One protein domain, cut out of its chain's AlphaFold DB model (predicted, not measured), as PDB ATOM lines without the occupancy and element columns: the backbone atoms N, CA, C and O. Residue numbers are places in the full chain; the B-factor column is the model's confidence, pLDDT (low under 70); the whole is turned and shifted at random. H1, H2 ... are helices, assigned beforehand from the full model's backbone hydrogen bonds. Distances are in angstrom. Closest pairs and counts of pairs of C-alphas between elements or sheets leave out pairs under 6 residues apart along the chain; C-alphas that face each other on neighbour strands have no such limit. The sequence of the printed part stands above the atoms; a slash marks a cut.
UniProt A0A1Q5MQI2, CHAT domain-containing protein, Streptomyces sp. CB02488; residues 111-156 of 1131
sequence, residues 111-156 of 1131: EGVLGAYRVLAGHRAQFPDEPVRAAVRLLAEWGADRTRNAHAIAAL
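This is residues 111 to 156 of the 1131 residues of the protein "CHAT domain-containing protein" of Streptomyces sp. CB02488 (UniProt A0A1Q5MQI2). Three short helices form a flat, open ring: H1 leads round through a link to H2, and a second link brings the chain back to H3, which sits between the other two. H1 and H3 are side by side, while H2 touches H3 on another side and stays apart from H1. The printed part has 46 residues with three named helices, in the order H1, H2, H3, and no named strand; the class is all helix. It is compact, with a radius of gyration of the C-alphas of 10.3 A, and spans 27 by 24 by 13 A.

H1 holds residues 112 to 121 and is 14.3 A long from first to last C-alpha, beginning at C-alpha 112 at (319.497, 294.458, 327.265). H2 holds residues 131 to 141, is 15.0 A long and begins at C-alpha 131 at (333.048, 292.991, 314.789). H3 holds residues 150 to 156, is 9.9 A long and ends at C-alpha 156 at (329.913, 292.807, 320.833).

H1 touches H3, the closest C-alphas being those of Val 113 and His 151, 4.4 A apart. They run the same way at a shallow tilt of 26 degrees. H2 and H3 form a helical hairpin. They touch, with the C-alphas of Val 132 and Leu 156 closest at 6.1 A, and run opposite ways at a steep tilt of 38 degrees. H1 and H2 are apart. In H1, H2 and H3 every O i to N i+4 pair is within hydrogen-bond range.

The two C-alphas farthest apart, those of Gly 122 and Gly 143, are 26.7 A from each other. The printed part has no cut. The links from H1 to H2, 9 residues, and from H2 to H3, 8 residues, are short. Mean pLDDT of the printed part is 78.5; residue 112, residues 146 to 148 and residue 150 are under 70.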
ATOM      1  N   GLU A 111     316.826 291.242 324.979       76.94
ATOM      2  CA  GLU A 111     316.622 292.255 326.015       76.94
ATOM      3  C   GLU A 111     317.938 292.603 326.728       76.94
ATOM      4  O   GLU A 111     318.571 291.768 327.389       76.94
ATOM      5  N   GLY A 112     318.349 293.866 326.583       69.50
ATOM      6  CA  GLY A 112     319.497 294.458 327.265       69.50
ATOM      7  C   GLY A 112     320.863 293.886 326.857       69.50
ATOM      8  O   GLY A 112     320.998 292.927 326.092       69.50
ATOM      9  N   VAL A 113     321.929 294.484 327.401       74.06
ATOM     10  CA  VAL A 113     323.326 294.125 327.066       74.06
ATOM     11  C   VAL A 113     323.631 292.667 327.428       74.06
ATOM     12  O   VAL A 113     324.349 291.981 326.706       74.06
ATOM     13  N   LEU A 114     323.067 292.156 328.529       72.75
ATOM     14  CA  LEU A 114     323.318 290.788 328.991       72.75
ATOM     15  C   LEU A 114     322.643 289.735 328.101       72.75
ATOM     16  O   LEU A 114     323.237 288.681 327.856       72.75
ATOM     17  N   GLY A 115     321.425 290.009 327.618       76.56
ATOM     18  CA  GLY A 115     320.732 289.149 326.662       76.56
ATOM     19  C   GLY A 115     321.526 289.047 325.365       76.56
ATOM     20  O   GLY A 115     321.872 287.945 324.935       76.56
ATOM     21  N   ALA A 116     321.928 290.195 324.817       82.00
ATOM     22  CA  ALA A 116     322.776 290.262 323.632       82.00
ATOM     23  C   ALA A 116     324.136 289.564 323.842       82.00
ATOM     24  O   ALA A 116     324.565 288.771 323.006       82.00
ATOM     25  N   TYR A 117     324.789 289.773 324.991       81.75
ATOM     26  CA  TYR A 117     326.067 289.133 325.323       81.75
ATOM     27  C   TYR A 117     325.953 287.608 325.342       81.75
ATOM     28  O   TYR A 117     326.820 286.927 324.805       81.75
ATOM     29  N   ARG A 118     324.882 287.046 325.916       82.25
ATOM     30  CA  ARG A 118     324.670 285.587 325.950       82.25
ATOM     31  C   ARG A 118     324.493 284.990 324.557       82.25
ATOM     32  O   ARG A 118     325.028 283.914 324.303       82.25
ATOM     33  N   VAL A 119     323.784 285.688 323.668       83.75
ATOM     34  CA  VAL A 119     323.612 285.276 322.264       83.75
ATOM     35  C   VAL A 119     324.967 285.219 321.550       83.75
ATOM     36  O   VAL A 119     325.261 284.277 320.813       83.75
ATOM     37  N   LEU A 120     325.819 286.207 321.812       83.75
ATOM     38  CA  LEU A 120     327.074 286.415 321.098       83.75
ATOM     39  C   LEU A 120     328.264 285.633 321.688       83.75
ATOM     40  O   LEU A 120     329.150 285.208 320.947       83.75
ATOM     41  N   ALA A 121     328.298 285.395 323.002       82.62
ATOM     42  CA  ALA A 121     329.474 284.876 323.710       82.62
ATOM     43  C   ALA A 121     329.931 283.485 323.241       82.62
ATOM     44  O   ALA A 121     331.130 283.215 323.242       82.62
ATOM     45  N   GLY A 122     328.995 282.623 322.829       80.12
ATOM     46  CA  GLY A 122     329.285 281.277 322.322       80.12
ATOM     47  C   GLY A 122     329.774 281.228 320.869       80.12
ATOM     48  O   GLY A 122     330.225 280.179 320.423       80.12
ATOM     49  N   HIS A 123     329.716 282.346 320.139       84.94
ATOM     50  CA  HIS A 123     329.899 282.383 318.684       84.94
ATOM     51  C   HIS A 123     331.079 283.259 318.237       84.94
ATOM     52  O   HIS A 123     331.143 283.675 317.083       84.94
ATOM     53  N   ARG A 124     332.053 283.516 319.122       78.88
ATOM     54  CA  ARG A 124     333.206 284.397 318.838       78.88
ATOM     55  C   ARG A 124     334.000 284.008 317.589       78.88
ATOM     56  O   ARG A 124     334.480 284.883 316.885       78.88
ATOM     57  N   ALA A 125     334.102 282.712 317.287       78.12
ATOM     58  CA  ALA A 125     334.805 282.216 316.100       78.12
ATOM     59  C   ALA A 125     334.160 282.651 314.766       78.12
ATOM     60  O   ALA A 125     334.760 282.477 313.712       78.12
ATOM     61  N   GLN A 126     332.934 283.182 314.807       81.50
ATOM     62  CA  GLN A 126     332.173 283.647 313.643       81.50
ATOM     63  C   GLN A 126     332.210 285.178 313.512       81.50
ATOM     64  O   GLN A 126     331.538 285.740 312.647       81.50
ATOM     65  N   PHE A 127     332.959 285.869 314.378       85.62
ATOM     66  CA  PHE A 127     333.096 287.318 314.334       85.62
ATOM     67  C   PHE A 127     334.104 287.725 313.254       85.62
ATOM     68  O   PHE A 127     335.143 287.081 313.126       85.62
ATOM     69  N   PRO A 128     333.826 288.788 312.481       80.81
ATOM     70  CA  PRO A 128     334.829 289.377 311.603       80.81
ATOM     71  C   PRO A 128     335.898 290.095 312.439       80.81
ATOM     72  O   PRO A 128     335.643 290.419 313.598       80.81
ATOM     73  N   ASP A 129     337.049 290.398 311.836       75.19
ATOM     74  CA  ASP A 129     338.209 290.999 312.523       75.19
ATOM     75  C   ASP A 129     337.868 292.298 313.284       75.19
ATOM     76  O   ASP A 129     338.365 292.537 314.381       75.19
ATOM     77  N   GLU A 130     336.955 293.117 312.745       79.12
ATOM     78  CA  GLU A 130     336.409 294.310 313.410       79.12
ATOM     79  C   GLU A 130     334.890 294.165 313.640       79.12
ATOM     80  O   GLU A 130     334.082 294.771 312.922       79.12
ATOM     81  N   PRO A 131     334.452 293.377 314.637       82.31
ATOM     82  CA  PRO A 131     333.048 292.991 314.789       82.31
ATOM     83  C   PRO A 131     332.137 294.172 315.123       82.31
ATOM     84  O   PRO A 131     331.028 294.259 314.603       82.31
ATOM     85  N   VAL A 132     332.615 295.140 315.908       80.94
ATOM     86  CA  VAL A 132     331.857 296.360 316.227       80.94
ATOM     87  C   VAL A 132     331.669 297.230 314.980       80.94
ATOM     88  O   VAL A 132     330.552 297.666 314.697       80.94
ATOM     89  N   ARG A 133     332.722 297.436 314.174       80.38
ATOM     90  CA  ARG A 133     332.633 298.241 312.941       80.38
ATOM     91  C   ARG A 133     331.790 297.543 311.873       80.38
ATOM     92  O   ARG A 133     331.038 298.197 311.151       80.38
ATOM     93  N   ALA A 134     331.890 296.218 311.770       82.62
ATOM     94  CA  ALA A 134     331.031 295.412 310.911       82.62
ATOM     95  C   ALA A 134     329.558 295.502 311.338       82.62
ATOM     96  O   ALA A 134     328.694 295.690 310.487       82.62
ATOM     97  N   ALA A 135     329.271 295.457 312.641       83.69
ATOM     98  CA  ALA A 135     327.912 295.579 313.153       83.69
ATOM     99  C   ALA A 135     327.300 296.962 312.908       83.69
ATOM    100  O   ALA A 135     326.161 297.047 312.465       83.69
ATOM    101  N   VAL A 136     328.056 298.043 313.126       81.44
ATOM    102  CA  VAL A 136     327.582 299.409 312.838       81.44
ATOM    103  C   VAL A 136     327.254 299.584 311.351       81.44
ATOM    104  O   VAL A 136     326.233 300.187 311.027       81.44
ATOM    105  N   ARG A 137     328.078 299.028 310.450       83.69
ATOM    106  CA  ARG A 137     327.807 299.041 309.002       83.69
ATOM    107  C   ARG A 137     326.546 298.255 308.650       83.69
ATOM    108  O   ARG A 137     325.671 298.804 307.993       83.69
ATOM    109  N   LEU A 138     326.414 297.029 309.157       84.50
ATOM    110  CA  LEU A 138     325.236 296.187 308.918       84.50
ATOM    111  C   LEU A 138     323.946 296.827 309.450       84.50
ATOM    112  O   LEU A 138     322.932 296.810 308.765       84.50
ATOM    113  N   LEU A 139     323.978 297.441 310.635       81.06
ATOM    114  CA  LEU A 139     322.818 298.146 311.190       81.06
ATOM    115  C   LEU A 139     322.416 299.353 310.334       81.06
ATOM    116  O   LEU A 139     321.225 299.569 310.117       81.06
ATOM    117  N   ALA A 140     323.390 300.103 309.813       80.81
ATOM    118  CA  ALA A 140     323.128 301.201 308.886       80.81
ATOM    119  C   ALA A 140     322.539 300.697 307.555       80.81
ATOM    120  O   ALA A 140     321.568 301.265 307.063       80.81
ATOM    121  N   GLU A 141     323.070 299.599 307.011       82.94
ATOM    122  CA  GLU A 141     322.544 298.935 305.809       82.94
ATOM    123  C   GLU A 141     321.116 298.399 306.011       82.94
ATOM    124  O   GLU A 141     320.318 298.401 305.075       82.94
ATOM    125  N   TRP A 142     320.759 297.986 307.232       85.12
ATOM    126  CA  TRP A 142     319.403 297.553 307.591       85.12
ATOM    127  C   TRP A 142     318.446 298.705 307.921       85.12
ATOM    128  O   TRP A 142     317.271 298.455 308.186       85.12
ATOM    129  N   GLY A 143     318.923 299.954 307.948       74.88
ATOM    130  CA  GLY A 143     318.132 301.107 308.389       74.88
ATOM    131  C   GLY A 143     317.735 301.051 309.871       74.88
ATOM    132  O   GLY A 143     316.746 301.666 310.269       74.88
ATOM    133  N   ALA A 144     318.466 300.292 310.691       76.44
ATOM    134  CA  ALA A 144     318.191 300.129 312.111       76.44
ATOM    135  C   ALA A 144     318.777 301.294 312.929       76.44
ATOM    136  O   ALA A 144     319.930 301.684 312.751       76.44
ATOM    137  N   ASP A 145     317.992 301.836 313.866       72.88
ATOM    138  CA  ASP A 145     318.431 302.929 314.742       72.88
ATOM    139  C   ASP A 145     319.565 302.463 315.669       72.88
ATOM    140  O   ASP A 145     319.414 301.525 316.460       72.88
ATOM    141  N   ARG A 146     320.710 303.142 315.576       67.94
ATOM    142  CA  ARG A 146     321.913 302.834 316.349       67.94
ATOM    143  C   ARG A 146     321.704 303.000 317.855       67.94
ATOM    144  O   ARG A 146     322.272 302.225 318.618       67.94
ATOM    145  N   THR A 147     320.895 303.966 318.287       61.75
ATOM    146  CA  THR A 147     320.632 304.205 319.717       61.75
ATOM    147  C   THR A 147     319.769 303.099 320.319       61.75
ATOM    148  O   THR A 147     320.076 302.590 321.393       61.75
ATOM    149  N   ARG A 148     318.759 302.629 319.576       67.31
ATOM    150  CA  ARG A 148     317.891 301.511 319.984       67.31
ATOM    151  C   ARG A 148     318.590 300.152 320.010       67.31
ATOM    152  O   ARG A 148     318.088 299.240 320.651       67.31
ATOM    153  N   ASN A 149     319.720 300.014 319.318       76.50
ATOM    154  CA  ASN A 149     320.506 298.777 319.250       76.50
ATOM    155  C   ASN A 149     321.868 298.895 319.959       76.50
ATOM    156  O   ASN A 149     322.749 298.049 319.771       76.50
ATOM    157  N   ALA A 150     322.058 299.933 320.780       68.50
ATOM    158  CA  ALA A 150     323.311 300.188 321.486       68.50
ATOM    159  C   ALA A 150     323.718 299.019 322.402       68.50
ATOM    160  O   ALA A 150     324.906 298.731 322.547       68.50
ATOM    161  N   HIS A 151     322.752 298.275 322.950       72.44
ATOM    162  CA  HIS A 151     323.007 297.117 323.808       72.44
ATOM    163  C   HIS A 151     323.680 295.949 323.080       72.44
ATOM    164  O   HIS A 151     324.550 295.290 323.653       72.44
ATOM    165  N   ALA A 152     323.327 295.712 321.813       79.94
ATOM    166  CA  ALA A 152     323.951 294.685 320.981       79.94
ATOM    167  C   ALA A 152     325.376 295.079 320.562       79.94
ATOM    168  O   ALA A 152     326.280 294.240 320.554       79.94
ATOM    169  N   ILE A 153     325.593 296.367 320.285       79.25
ATOM    170  CA  ILE A 153     326.916 296.925 319.977       79.25
ATOM    171  C   ILE A 153     327.834 296.838 321.208       79.25
ATOM    172  O   ILE A 153     328.968 296.375 321.088       79.25
ATOM    173  N   ALA A 154     327.341 297.197 322.398       72.69
ATOM    174  CA  ALA A 154     328.083 297.067 323.653       72.69
ATOM    175  C   ALA A 154     328.409 295.596 323.976       72.69
ATOM    176  O   ALA A 154     329.536 295.268 324.344       72.69
ATOM    177  N   ALA A 155     327.462 294.675 323.771       80.50
ATOM    178  CA  ALA A 155     327.695 293.243 323.944       80.50
ATOM    179  C   ALA A 155     328.799 292.700 323.024       80.50
ATOM    180  O   ALA A 155     329.648 291.933 323.481       80.50
ATOM    181  N   LEU A 156     328.823 293.124 321.755       81.69
ATOM    182  CA  LEU A 156     329.913 292.807 320.833       81.69
ATOM    183  C   LEU A 156     331.238 293.393 321.311       81.69
ATOM    184  O   LEU A 156     332.224 292.665 321.361       81.69
TER     185      LEU A 156